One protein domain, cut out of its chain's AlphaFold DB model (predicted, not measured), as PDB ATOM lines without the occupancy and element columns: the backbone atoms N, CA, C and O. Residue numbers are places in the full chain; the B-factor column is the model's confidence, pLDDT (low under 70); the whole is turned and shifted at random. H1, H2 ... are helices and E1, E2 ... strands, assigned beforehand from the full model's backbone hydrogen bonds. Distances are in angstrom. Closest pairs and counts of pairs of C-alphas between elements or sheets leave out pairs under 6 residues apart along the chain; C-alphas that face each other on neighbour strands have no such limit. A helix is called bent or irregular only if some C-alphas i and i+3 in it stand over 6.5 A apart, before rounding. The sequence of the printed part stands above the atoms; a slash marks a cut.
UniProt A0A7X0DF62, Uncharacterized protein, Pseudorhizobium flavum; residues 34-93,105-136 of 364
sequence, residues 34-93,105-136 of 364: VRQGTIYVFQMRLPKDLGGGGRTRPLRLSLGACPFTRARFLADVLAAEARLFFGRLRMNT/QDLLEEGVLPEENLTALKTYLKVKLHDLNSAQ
ATOM      1  N   VAL A  34     115.724 136.703 152.827       88.44
ATOM      2  CA  VAL A  34     115.124 136.848 151.500       88.44
ATOM      3  C   VAL A  34     113.651 136.487 151.598       88.44
ATOM      4  O   VAL A  34     113.281 135.478 152.195       88.44
ATOM      5  N   ARG A  35     112.782 137.307 151.006       84.94
ATOM      6  CA  ARG A  35     111.358 136.987 150.892       84.94
ATOM      7  C   ARG A  35     111.117 136.239 149.583       84.94
ATOM      8  O   ARG A  35     111.351 136.792 148.514       84.94
ATOM      9  N   GLN A  36     110.621 135.009 149.670       81.94
ATOM     10  CA  GLN A  36     110.237 134.199 148.518       81.94
ATOM     11  C   GLN A  36     108.723 133.958 148.575       81.94
ATOM     12  O   GLN A  36     108.234 133.037 149.227       81.94
ATOM     13  N   GLY A  37     107.961 134.849 147.934       80.06
ATOM     14  CA  GLY A  37     106.496 134.841 147.989       80.06
ATOM     15  C   GLY A  37     105.961 135.154 149.393       80.06
ATOM     16  O   GLY A  37     106.134 136.266 149.906       80.06
ATOM     17  N   THR A  38     105.291 134.172 150.002       76.75
ATOM     18  CA  THR A  38     104.715 134.243 151.358       76.75
ATOM     19  C   THR A  38     105.659 133.735 152.449       76.75
ATOM     20  O   THR A  38     105.342 133.857 153.628       76.75
ATOM     21  N   ILE A  39     106.814 133.179 152.073       83.75
ATOM     22  CA  ILE A  39     107.753 132.537 152.995       83.75
ATOM     23  C   ILE A  39     109.038 133.361 153.072       83.75
ATOM     24  O   ILE A  39     109.473 133.985 152.099       83.75
ATOM     25  N   TYR A  40     109.659 133.344 154.246       89.38
ATOM     26  CA  TYR A  40     110.984 133.903 154.459       89.38
ATOM     27  C   TYR A  40     112.057 132.817 154.380       89.38
ATOM     28  O   TYR A  40     111.899 131.706 154.889       89.38
ATOM     29  N   VAL A  41     113.163 133.151 153.727       90.69
ATOM     30  CA  VAL A  41     114.298 132.266 153.484       90.69
ATOM     31  C   VAL A  41     115.545 132.930 154.043       90.69
ATOM     32  O   VAL A  41     115.860 134.064 153.692       90.69
ATOM     33  N   PHE A  42     116.263 132.220 154.900       92.50
ATOM     34  CA  PHE A  42     117.620 132.569 155.280       92.50
ATOM     35  C   PHE A  42     118.571 132.208 154.139       92.50
ATOM     36  O   PHE A  42     118.537 131.083 153.629       92.50
ATOM     37  N   GLN A  43     119.404 133.160 153.726       92.00
ATOM     38  CA  GLN A  43     120.384 132.967 152.666       92.00
ATOM     39  C   GLN A  43     121.769 133.444 153.108       92.00
ATOM     40  O   GLN A  43     121.948 134.609 153.457       92.00
ATOM     41  N   MET A  44     122.768 132.566 153.012       88.44
ATOM     42  CA  MET A  44     124.168 132.870 153.318       88.44
ATOM     43  C   MET A  44     125.093 132.199 152.296       88.44
ATOM     44  O   MET A  44     124.742 131.189 151.693       88.44
ATOM     45  N   ARG A  45     126.273 132.769 152.055       85.25
ATOM     46  CA  ARG A  45     127.329 132.133 151.255       85.25
ATOM     47  C   ARG A  45     128.398 131.559 152.172       85.25
ATOM     48  O   ARG A  45     128.690 132.154 153.206       85.25
ATOM     49  N   LEU A  46     128.973 130.435 151.759       83.06
ATOM     50  CA  LEU A  46     130.123 129.853 152.435       83.06
ATOM     51  C   LEU A  46     131.333 130.812 152.308       83.06
ATOM     52  O   LEU A  46     131.471 131.462 151.263       83.06
ATOM     53  N   PRO A  47     132.176 130.956 153.345       81.69
ATOM     54  CA  PRO A  47     133.428 131.709 153.265       81.69
ATOM     55  C   PRO A  47     134.389 131.137 152.218       81.69
ATOM     56  O   PRO A  47     134.328 129.948 151.910       81.69
ATOM     57  N   LYS A  48     135.296 131.977 151.698       78.31
ATOM     58  CA  LYS A  48     136.243 131.583 150.639       78.31
ATOM     59  C   LYS A  48     137.136 130.414 151.029       78.31
ATOM     60  O   LYS A  48     137.334 129.505 150.234       78.31
ATOM     61  N   ASP A  49     137.581 130.437 152.271       72.12
ATOM     62  CA  ASP A  49     138.544 129.484 152.816       72.12
ATOM     63  C   ASP A  49     137.955 128.066 152.908       72.12
ATOM     64  O   ASP A  49     138.676 127.090 152.797       72.12
ATOM     65  N   LEU A  50     136.625 127.941 152.996       68.88
ATOM     66  CA  LEU A  50     135.913 126.654 153.022       68.88
ATOM     67  C   LEU A  50     135.432 126.212 151.625       68.88
ATOM     68  O   LEU A  50     134.522 125.391 151.500       68.88
ATOM     69  N   GLY A  51     135.985 126.803 150.562       67.12
ATOM     70  CA  GLY A  51     135.591 126.538 149.176       67.12
ATOM     71  C   GLY A  51     134.422 127.393 148.679       67.12
ATOM     72  O   GLY A  51     133.891 127.148 147.597       67.12
ATOM     73  N   GLY A  52     134.008 128.412 149.438       68.69
ATOM     74  CA  GLY A  52     132.995 129.372 149.018       68.69
ATOM     75  C   GLY A  52     133.493 130.352 147.950       68.69
ATOM     76  O   GLY A  52     134.631 130.800 147.929       68.69
ATOM     77  N   GLY A  53     132.632 130.758 147.025       70.75
ATOM     78  CA  GLY A  53     133.019 131.702 145.979       70.75
ATOM     79  C   GLY A  53     131.857 132.140 145.103       70.75
ATOM     80  O   GLY A  53     130.708 131.754 145.306       70.75
ATOM     81  N   GLY A  54     132.150 132.949 144.080       69.06
ATOM     82  CA  GLY A  54     131.137 133.375 143.107       69.06
ATOM     83  C   GLY A  54     130.489 132.210 142.347       69.06
ATOM     84  O   GLY A  54     129.352 132.337 141.902       69.06
ATOM     85  N   ARG A  55     131.192 131.071 142.251       70.12
ATOM     86  CA  ARG A  55     130.739 129.847 141.573       70.12
ATOM     87  C   ARG A  55     129.934 128.908 142.481       70.12
ATOM     88  O   ARG A  55     129.161 128.104 141.969       70.12
ATOM     89  N   THR A  56     130.051 129.023 143.807       72.44
ATOM     90  CA  THR A  56     129.277 128.191 144.743       72.44
ATOM     91  C   THR A  56     127.882 128.751 144.967       72.44
ATOM     92  O   THR A  56     127.693 129.957 145.171       72.44
ATOM     93  N   ARG A  57     126.889 127.861 144.978       79.94
ATOM     94  CA  ARG A  57     125.498 128.234 145.238       79.94
ATOM     95  C   ARG A  57     125.350 128.734 146.682       79.94
ATOM     96  O   ARG A  57     125.949 128.159 147.588       79.94
ATOM     97  N   PRO A  58     124.560 129.795 146.926       85.19
ATOM     98  CA  PRO A  58     124.295 130.236 148.285       85.19
ATOM     99  C   PRO A  58     123.497 129.167 149.037       85.19
ATOM    100  O   PRO A  58     122.558 128.576 148.492       85.19
ATOM    101  N   LEU A  59     123.828 128.978 150.309       86.25
ATOM    102  CA  LEU A  59     123.017 128.209 151.232       86.25
ATOM    103  C   LEU A  59     121.665 128.903 151.394       86.25
ATOM    104  O   LEU A  59     121.607 130.093 151.703       86.25
ATOM    105  N   ARG A  60     120.581 128.150 151.201       90.25
ATOM    106  CA  ARG A  60     119.204 128.611 151.400       90.25
ATOM    107  C   ARG A  60     118.483 127.700 152.381       90.25
ATOM    108  O   ARG A  60     118.438 126.483 152.187       90.25
ATOM    109  N   LEU A  61     117.892 128.306 153.404       89.88
ATOM    110  CA  LEU A  61     117.121 127.642 154.448       89.88
ATOM    111  C   LEU A  61     115.772 128.337 154.600       89.88
ATOM    112  O   LEU A  61     115.703 129.521 154.908       89.88
ATOM    113  N   SER A  62     114.682 127.614 154.369       89.31
ATOM    114  CA  SER A  62     113.337 128.140 154.606       89.31
ATOM    115  C   SER A  62     113.090 128.284 156.107       89.31
ATOM    116  O   SER A  62     113.172 127.293 156.830       89.31
ATOM    117  N   LEU A  63     112.713 129.481 156.557       87.06
ATOM    118  CA  LEU A  63     112.344 129.753 157.955       87.06
ATOM    119  C   LEU A  63     110.888 129.354 158.268       87.06
ATOM    120  O   LEU A  63     110.432 129.470 159.401       87.06
ATOM    121  N   GLY A  64     110.146 128.891 157.256       80.62
ATOM    122  CA  GLY A  64     108.715 128.602 157.342       80.62
ATOM    123  C   GLY A  64     107.850 129.865 157.297       80.62
ATOM    124  O   GLY A  64     108.351 130.981 157.139       80.62
ATOM    125  N   ALA A  65     106.526 129.701 157.406       78.19
ATOM    126  CA  ALA A  65     105.634 130.849 157.565       78.19
ATOM    127  C   ALA A  65     105.805 131.401 158.984       78.19
ATOM    128  O   ALA A  65     105.520 130.689 159.948       78.19
ATOM    129  N   CYS A  66     106.338 132.616 159.084       80.00
ATOM    130  CA  CYS A  66     106.532 133.371 160.316       80.00
ATOM    131  C   CYS A  66     106.436 134.877 160.001       80.00
ATOM    132  O   CYS A  66     106.686 135.280 158.857       80.00
ATOM    133  N   PRO A  67     106.056 135.730 160.971       84.19
ATOM    134  CA  PRO A  67     106.001 137.173 160.757       84.19
ATOM    135  C   PRO A  67     107.404 137.738 160.506       84.19
ATOM    136  O   PRO A  67     108.401 137.189 160.978       84.19
ATOM    137  N   PHE A  68     107.486 138.875 159.806       84.38
ATOM    138  CA  PHE A  68     108.760 139.494 159.413       84.38
ATOM    139  C   PHE A  68     109.736 139.676 160.585       84.38
ATOM    140  O   PHE A  68     110.916 139.368 160.454       84.38
ATOM    141  N   THR A  69     109.245 140.125 161.743       84.88
ATOM    142  CA  THR A  69     110.066 140.352 162.942       84.88
ATOM    143  C   THR A  69     110.733 139.066 163.428       84.88
ATOM    144  O   THR A  69     111.934 139.056 163.686       84.88
ATOM    145  N   ARG A  70     109.978 137.960 163.488       84.88
ATOM    146  CA  ARG A  70     110.513 136.647 163.871       84.88
ATOM    147  C   ARG A  70     111.466 136.118 162.805       84.88
ATOM    148  O   ARG A  70     112.526 135.617 163.151       84.88
ATOM    149  N   ALA A  71     111.125 136.274 161.527       88.12
ATOM    150  CA  ALA A  71     111.981 135.864 160.417       88.12
ATOM    151  C   ALA A  71     113.338 136.582 160.442       88.12
ATOM    152  O   ALA A  71     114.375 135.965 160.216       88.12
ATOM    153  N   ARG A  72     113.334 137.882 160.757       88.88
ATOM    154  CA  ARG A  72     114.546 138.687 160.908       88.88
ATOM    155  C   ARG A  72     115.379 138.240 162.104       88.88
ATOM    156  O   ARG A  72     116.557 137.970 161.926       88.88
ATOM    157  N   PHE A  73     114.753 138.075 163.270       88.62
ATOM    158  CA  PHE A  73     115.421 137.549 164.462       88.62
ATOM    159  C   PHE A  73     116.076 136.184 164.197       88.62
ATOM    160  O   PHE A  73     117.258 136.005 164.466       88.62
ATOM    161  N   LEU A  74     115.335 135.243 163.602       89.44
ATOM    162  CA  LEU A  74     115.865 133.923 163.255       89.44
ATOM    163  C   LEU A  74     117.029 134.022 162.266       89.44
ATOM    164  O   LEU A  74     118.023 133.325 162.433       89.44
ATOM    165  N   ALA A  75     116.940 134.891 161.258       90.94
ATOM    166  CA  ALA A  75     118.034 135.090 160.313       90.94
ATOM    167  C   ALA A  75     119.297 135.656 160.981       90.94
ATOM    168  O   ALA A  75     120.395 135.210 160.654       90.94
ATOM    169  N   ASP A  76     119.153 136.590 161.921       90.19
ATOM    170  CA  ASP A  76     120.284 137.173 162.649       90.19
ATOM    171  C   ASP A  76     120.941 136.140 163.585       90.19
ATOM    172  O   ASP A  76     122.166 136.005 163.588       90.19
ATOM    173  N   VAL A  77     120.144 135.341 164.304       90.50
ATOM    174  CA  VAL A  77     120.649 134.263 165.174       90.50
ATOM    175  C   VAL A  77     121.342 133.169 164.361       90.50
ATOM    176  O   VAL A  77     122.464 132.782 164.683       90.50
ATOM    177  N   LEU A  78     120.730 132.703 163.267       90.69
ATOM    178  CA  LEU A  78     121.345 131.700 162.391       90.69
ATOM    179  C   LEU A  78     122.631 132.222 161.740       90.69
ATOM    180  O   LEU A  78     123.574 131.458 161.544       90.69
ATOM    181  N   ALA A  79     122.699 133.518 161.419       89.81
ATOM    182  CA  ALA A  79     123.924 134.126 160.915       89.81
ATOM    183  C   ALA A  79     125.035 134.151 161.975       89.81
ATOM    184  O   ALA A  79     126.191 133.892 161.640       89.81
ATOM    185  N   ALA A  80     124.702 134.455 163.232       89.06
ATOM    186  CA  ALA A  80     125.653 134.415 164.339       89.06
ATOM    187  C   ALA A  80     126.168 132.987 164.579       89.06
ATOM    188  O   ALA A  80     127.377 132.775 164.627       89.06
ATOM    189  N   GLU A  81     125.268 132.003 164.617       87.19
ATOM    190  CA  GLU A  81     125.608 130.583 164.757       87.19
ATOM    191  C   GLU A  81     126.509 130.083 163.626       87.19
ATOM    192  O   GLU A  81     127.526 129.444 163.882       87.19
ATOM    193  N   ALA A  82     126.197 130.431 162.374       87.50
ATOM    194  CA  ALA A  82     127.042 130.085 161.236       87.50
ATOM    195  C   ALA A  82     128.453 130.686 161.367       87.50
ATOM    196  O   ALA A  82     129.441 130.011 161.094       87.50
ATOM    197  N   ARG A  83     128.568 131.938 161.831       85.25
ATOM    198  CA  ARG A  83     129.870 132.591 162.055       85.25
ATOM    199  C   ARG A  83     130.660 131.937 163.185       85.25
ATOM    200  O   ARG A  83     131.857 131.733 163.022       85.25
ATOM    201  N   LEU A  84     130.009 131.594 164.297       82.56
ATOM    202  CA  LEU A  84     130.644 130.871 165.404       82.56
ATOM    203  C   LEU A  84     131.097 129.477 164.972       82.56
ATOM    204  O   LEU A  84     132.156 129.009 165.375       82.56
ATOM    205  N   PHE A  85     130.307 128.821 164.132       77.56
ATOM    206  CA  PHE A  85     130.651 127.536 163.550       77.56
ATOM    207  C   PHE A  85     131.876 127.637 162.622       77.56
ATOM    208  O   PHE A  85     132.823 126.880 162.800       77.56
ATOM    209  N   PHE A  86     131.946 128.641 161.738       80.69
ATOM    210  CA  PHE A  86     133.158 128.904 160.943       80.69
ATOM    211  C   PHE A  86     134.374 129.259 161.803       80.69
ATOM    212  O   PHE A  86     135.489 128.857 161.485       80.69
ATOM    213  N   GLY A  87     134.168 130.012 162.886       75.25
ATOM    214  CA  GLY A  87     135.222 130.339 163.844       75.25
ATOM    215  C   GLY A  87     135.803 129.092 164.507       75.25
ATOM    216  O   GLY A  87     137.017 128.957 164.558       75.25
ATOM    217  N   ARG A  88     134.950 128.155 164.942       71.38
ATOM    218  CA  ARG A  88     135.379 126.886 165.549       71.38
ATOM    219  C   ARG A  88     136.200 126.020 164.592       71.38
ATOM    220  O   ARG A  88     137.260 125.547 164.980       71.38
ATOM    221  N   LEU A  89     135.778 125.893 163.334       67.62
ATOM    222  CA  LEU A  89     136.511 125.116 162.320       67.62
ATOM    223  C   LEU A  89     137.921 125.654 162.058       67.62
ATOM    224  O   LEU A  89     138.870 124.888 161.930       67.62
ATOM    225  N   ARG A  90     138.071 126.982 162.023       69.12
ATOM    226  CA  ARG A  90     139.376 127.638 161.844       69.12
ATOM    227  C   ARG A  90     140.311 127.485 163.044       69.12
ATOM    228  O   ARG A  90     141.501 127.718 162.901       69.12
ATOM    229  N   MET A  91     139.775 127.167 164.221       65.75
ATOM    230  CA  MET A  91     140.572 126.950 165.432       65.75
ATOM    231  C   MET A  91     140.959 125.475 165.600       65.75
ATOM    232  O   MET A  91     142.036 125.194 166.110       65.75
ATOM    233  N   ASN A  92     140.118 124.540 165.140       57.34
ATOM    234  CA  ASN A  92     140.363 123.098 165.271       57.34
ATOM    235  C   ASN A  92     141.348 122.543 164.223       57.34
ATOM    236  O   ASN A  92     141.946 121.496 164.430       57.34
ATOM    237  N   THR A  93     141.565 123.266 163.123       53.19
ATOM    238  CA  THR A  93     142.532 122.937 162.055       53.19
ATOM    239  C   THR A  93     144.003 123.066 162.486       53.19
ATOM    240  O   THR A  93     144.898 122.781 161.698       53.19
ATOM    241  N   GLN A 105     130.737 119.232 163.936       48.06
ATOM    242  CA  GLN A 105     131.977 119.870 163.528       48.06
ATOM    243  C   GLN A 105     132.901 118.874 162.800       48.06
ATOM    244  O   GLN A 105     133.687 119.311 161.970       48.06
ATOM    245  N   ASP A 106     132.717 117.564 163.012       50.88
ATOM    246  CA  ASP A 106     133.446 116.476 162.331       50.88
ATOM    247  C   ASP A 106     132.964 116.251 160.882       50.88
ATOM    248  O   ASP A 106     133.468 115.397 160.166       50.88
ATOM    249  N   LEU A 107     131.948 117.002 160.436       51.38
ATOM    250  CA  LEU A 107     131.354 116.893 159.096       51.38
ATOM    251  C   LEU A 107     131.970 117.862 158.073       51.38
ATOM    252  O   LEU A 107     131.507 117.913 156.934       51.38
ATOM    253  N   LEU A 108     132.938 118.684 158.485       53.53
ATOM    254  CA  LEU A 108     133.593 119.685 157.646       53.53
ATOM    255  C   LEU A 108     135.104 119.531 157.724       53.53
ATOM    256  O   LEU A 108     135.749 120.130 158.582       53.53
ATOM    257  N   GLU A 109     135.664 118.762 156.801       54.97
ATOM    258  CA  GLU A 109     137.111 118.626 156.667       54.97
ATOM    259  C   GLU A 109     137.661 119.631 155.644       54.97
ATOM    260  O   GLU A 109     137.071 119.895 154.586       54.97
ATOM    261  N   GLU A 110     138.822 120.207 155.948       48.50
ATOM    262  CA  GLU A 110     139.604 120.978 154.983       48.50
ATOM    263  C   GLU A 110     140.118 120.017 153.895       48.50
ATOM    264  O   GLU A 110     140.966 119.170 154.151       48.50
ATOM    265  N   GLY A 111     139.562 120.106 152.680       50.22
ATOM    266  CA  GLY A 111     139.861 119.192 151.563       50.22
ATOM    267  C   GLY A 111     138.643 118.445 151.009       50.22
ATOM    268  O   GLY A 111     138.701 117.915 149.898       50.22
ATOM    269  N   VAL A 112     137.519 118.476 151.727       57.06
ATOM    270  CA  VAL A 112     136.234 117.933 151.276       57.06
ATOM    271  C   VAL A 112     135.561 118.856 150.247       57.06
ATOM    272  O   VAL A 112     135.720 120.082 150.263       57.06
ATOM    273  N   LEU A 113     134.806 118.263 149.312       63.72
ATOM    274  CA  LEU A 113     134.098 118.980 148.250       63.72
ATOM    275  C   LEU A 113     133.216 120.107 148.836       63.72
ATOM    276  O   LEU A 113     132.455 119.877 149.778       63.72
ATOM    277  N   PRO A 114     133.207 121.318 148.241       64.38
ATOM    278  CA  PRO A 114     132.406 122.449 148.731       64.38
ATOM    279  C   PRO A 114     130.904 122.152 148.904       64.38
ATOM    280  O   PRO A 114     130.207 122.841 149.652       64.38
ATOM    281  N   GLU A 115     130.380 121.146 148.199       68.69
ATOM    282  CA  GLU A 115     128.984 120.709 148.286       68.69
ATOM    283  C   GLU A 115     128.667 119.937 149.572       68.69
ATOM    284  O   GLU A 115     127.600 120.128 150.168       68.69
ATOM    285  N   GLU A 116     129.600 119.113 150.037       70.38
ATOM    286  CA  GLU A 116     129.502 118.407 151.314       70.38
ATOM    287  C   GLU A 116     129.570 119.420 152.454       70.38
ATOM    288  O   GLU A 116     128.721 119.403 153.352       70.38
ATOM    289  N   ASN A 117     130.438 120.430 152.310       72.50
ATOM    290  CA  ASN A 117     130.546 121.490 153.299       72.50
ATOM    291  C   ASN A 117     129.263 122.325 153.440       72.50
ATOM    292  O   ASN A 117     128.805 122.674 154.535       72.50
ATOM    293  N   LEU A 118     128.617 122.613 152.311       75.56
ATOM    294  CA  LEU A 118     127.301 123.243 152.304       75.56
ATOM    295  C   LEU A 118     126.231 122.350 152.937       75.56
ATOM    296  O   LEU A 118     125.329 122.867 153.599       75.56
ATOM    297  N   THR A 119     126.312 121.035 152.739       79.56
ATOM    298  CA  THR A 119     125.352 120.069 153.281       79.56
ATOM    299  C   THR A 119     125.473 119.961 154.795       79.56
ATOM    300  O   THR A 119     124.457 120.071 155.484       79.56
ATOM    301  N   ALA A 120     126.687 119.857 155.330       78.19
ATOM    302  CA  ALA A 120     126.937 119.831 156.767       78.19
ATOM    303  C   ALA A 120     126.470 121.125 157.453       78.19
ATOM    304  O   ALA A 120     125.674 121.075 158.394       78.19
ATOM    305  N   LEU A 121     126.835 122.297 156.913       82.50
ATOM    306  CA  LEU A 121     126.359 123.587 157.424       82.50
ATOM    307  C   LEU A 121     124.826 123.696 157.370       82.50
ATOM    308  O   LEU A 121     124.191 124.193 158.303       82.50
ATOM    309  N   LYS A 122     124.204 123.224 156.282       85.44
ATOM    310  CA  LYS A 122     122.742 123.201 156.136       85.44
ATOM    311  C   LYS A 122     122.088 122.331 157.203       85.44
ATOM    312  O   LYS A 122     121.055 122.725 157.740       85.44
ATOM    313  N   THR A 123     122.655 121.161 157.474       83.31
ATOM    314  CA  THR A 123     122.166 120.231 158.493       83.31
ATOM    315  C   THR A 123     122.313 120.838 159.883       83.31
ATOM    316  O   THR A 123     121.320 120.912 160.602       83.31
ATOM    317  N   TYR A 124     123.481 121.397 160.214       84.62
ATOM    318  CA  TYR A 124     123.722 122.096 161.480       84.62
ATOM    319  C   TYR A 124     122.705 123.218 161.723       84.62
ATOM    320  O   TYR A 124     122.026 123.252 162.748       84.62
ATOM    321  N   LEU A 125     122.528 124.110 160.747       88.38
ATOM    322  CA  LEU A 125     121.598 125.230 160.883       88.38
ATOM    323  C   LEU A 125     120.130 124.789 160.907       88.38
ATOM    324  O   LEU A 125     119.305 125.477 161.504       88.38
ATOM    325  N   LYS A 126     119.780 123.651 160.293       86.94
ATOM    326  CA  LYS A 126     118.443 123.057 160.437       86.94
ATOM    327  C   LYS A 126     118.202 122.532 161.846       86.94
ATOM    328  O   LYS A 126     117.115 122.765 162.363       86.94
ATOM    329  N   VAL A 127     119.186 121.863 162.449       85.50
ATOM    330  CA  VAL A 127     119.108 121.413 163.847       85.50
ATOM    331  C   VAL A 127     118.961 122.626 164.763       85.50
ATOM    332  O   VAL A 127     118.003 122.695 165.517       85.50
ATOM    333  N   LYS A 128     119.784 123.666 164.590       86.12
ATOM    334  CA  LYS A 128     119.644 124.909 165.366       86.12
ATOM    335  C   LYS A 128     118.311 125.617 165.153       86.12
ATOM    336  O   LYS A 128     117.732 126.132 166.101       86.12
ATOM    337  N   LEU A 129     117.794 125.643 163.926       87.88
ATOM    338  CA  LEU A 129     116.462 126.179 163.660       87.88
ATOM    339  C   LEU A 129     115.375 125.349 164.354       87.88
ATOM    340  O   LEU A 129     114.400 125.923 164.831       87.88
ATOM    341  N   HIS A 130     115.525 124.025 164.404       84.75
ATOM    342  CA  HIS A 130     114.641 123.155 165.169       84.75
ATOM    343  C   HIS A 130     114.729 123.491 166.660       84.75
ATOM    344  O   HIS A 130     113.707 123.839 167.233       84.75
ATOM    345  N   ASP A 131     115.926 123.549 167.245       82.12
ATOM    346  CA  ASP A 131     116.140 123.901 168.655       82.12
ATOM    347  C   ASP A 131     115.543 125.270 169.010       82.12
ATOM    348  O   ASP A 131     114.842 125.401 170.002       82.12
ATOM    349  N   LEU A 132     115.735 126.295 168.175       82.81
ATOM    350  CA  LEU A 132     115.169 127.637 168.392       82.81
ATOM    351  C   LEU A 132     113.637 127.678 168.310       82.81
ATOM    352  O   LEU A 132     113.014 128.622 168.810       82.81
ATOM    353  N   ASN A 133     113.036 126.699 167.640       80.81
ATOM    354  CA  ASN A 133     111.590 126.528 167.591       80.81
ATOM    355  C   ASN A 133     111.090 125.615 168.723       80.81
ATOM    356  O   ASN A 133     109.998 125.851 169.224       80.81
ATOM    357  N   SER A 134     111.886 124.635 169.156       68.44
ATOM    358  CA  SER A 134     111.583 123.688 170.236       68.44
ATOM    359  C   SER A 134     111.879 124.231 171.637       68.44
ATOM    360  O   SER A 134     111.255 123.794 172.595       68.44
ATOM    361  N   ALA A 135     112.763 125.221 171.781       56.34
ATOM    362  CA  ALA A 135     113.117 125.852 173.056       56.34
ATOM    363  C   ALA A 135     111.955 126.619 173.718       56.34
ATOM    364  O   ALA A 135     112.103 127.114 174.831       56.34
ATOM    365  N   GLN A 136     110.802 126.733 173.051       52.09
ATOM    366  CA  GLN A 136     109.561 127.221 173.661       52.09
ATOM    367  C   GLN A 136     108.840 126.139 174.492       52.09
ATOM    368  O   GLN A 136     108.014 126.498 175.323       52.09
TER     369      GLN A 136
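AT A GLANCE: This is residues 34 to 93 and 105 to 136 of the 364 residues of an uncharacterized protein of Pseudorhizobium flavum (UniProt A0A7X0DF62). Two long helices, H1 and H2, cross as an X near their middles, and a small meander of three strands covers one side of the crossing, with E2 next to H1 and E3 next to H2. The strands are short and staggered, so that E1 pairs with the first part of E2 and E3 with its later part, and residues 45 to 58 make a wide loop between E2 and E3. The printed part has 92 residues, with three named strands followed by two named helices in the order E1, E2, E3, H1, H2; the sheet runs E1, E2, E3 and is antiparallel throughout, and the class is mixed, helices and strands. The whole is compact, with a radius of gyration of the C-alphas of 13.6 A, and its outline is flat, with spans of 39 by 30 by 16 A.

IN THESE COORDINATES: The printed part begins with E1, residues 34 to 36, whose first C-alpha, that of Val 34, is at (115.124, 136.848, 151.500). E2, residues 39 to 44, is the longest strand and covers 16.4 A from first to last C-alpha. E3, residues 59 to 62, covers 10.3 A. H1, residues 68 to 92, is the longest helix, at 36.1 A, and begins with C-alpha 68 at (108.760, 139.494, 159.413). H2, residues 114 to 134, covers 30.0 A and ends with C-alpha 134 at (111.583, 123.688, 170.236). Neither helix is bent.

HOW THE PARTS SIT: E1, E2 and E3 form a meander, each strand the antiparallel neighbour of the one before, with E1 and E3 as edge strands and E2 as the inner strand. The hairpin of E1 and E2 has an angle of 140 degrees between its strand directions, and N 34 and O 41 are 2.8 A apart, within hydrogen-bond range, as are N 36 and O 39 at 2.9 A. The hairpin of E2 and E3 has an angle of 158 degrees, with N 42 and O 61 at 2.8 A and N 59 and O 44 at 2.8 A, both within hydrogen-bond range. The pairing is staggered: E2 pairs with E1 over its residues 39 to 41 and with E3 over its residues 41 to 44. H1 and H2 are on one face of this sheet, an arrangement of two layers, one of strands and one of helices. H1 has a height over the sheet of 8.8 A and lies over E2 and only just over E1, on which 3 of its C-alphas fall. On the local plane the lines of H1 and E2 stand at 24 degrees, and H1 runs along the strands. The closest C-alphas of E2 and H1 are those of Phe 42 and Ala 75, 5.6 A apart. E1 and H1 are near each other, with 5 pairs of C-alphas within 10 A. The closest C-alphas of E3 and H2 are those of Leu 59 and Leu 118, 6.6 A apart. H1 and H2 touch, at a steep tilt of 51 degrees, opposite ways, and their closest C-alphas are those of Leu 78 and Leu 125, 6.6 A apart. H1 touches H2 with residues 74 to 82 alone, and H2 touches H1 with residues 121 to 129 alone. In H1 and H2 every O i to N i+4 pair is within hydrogen-bond range.

THE WHOLE: The two C-alphas farthest apart are those of Thr 38 and Thr 93, at 40.9 A. Residues 94 to 104 are cut out and not printed, and C-alphas 93 and 105 are 11.1 A apart across the cut, which falls in the link from H1 to H2. Of the links that are printed whole, E1 to E2 and E3 to H1 are tight, and E2 to E3, with 14 residues, is long. The mean pLDDT of the printed part is 77.6, and 23 residues are under 70: residues 50 to 52, residue 54, residues 89 to 93, residues 105 to 115 and residues 134 to 136.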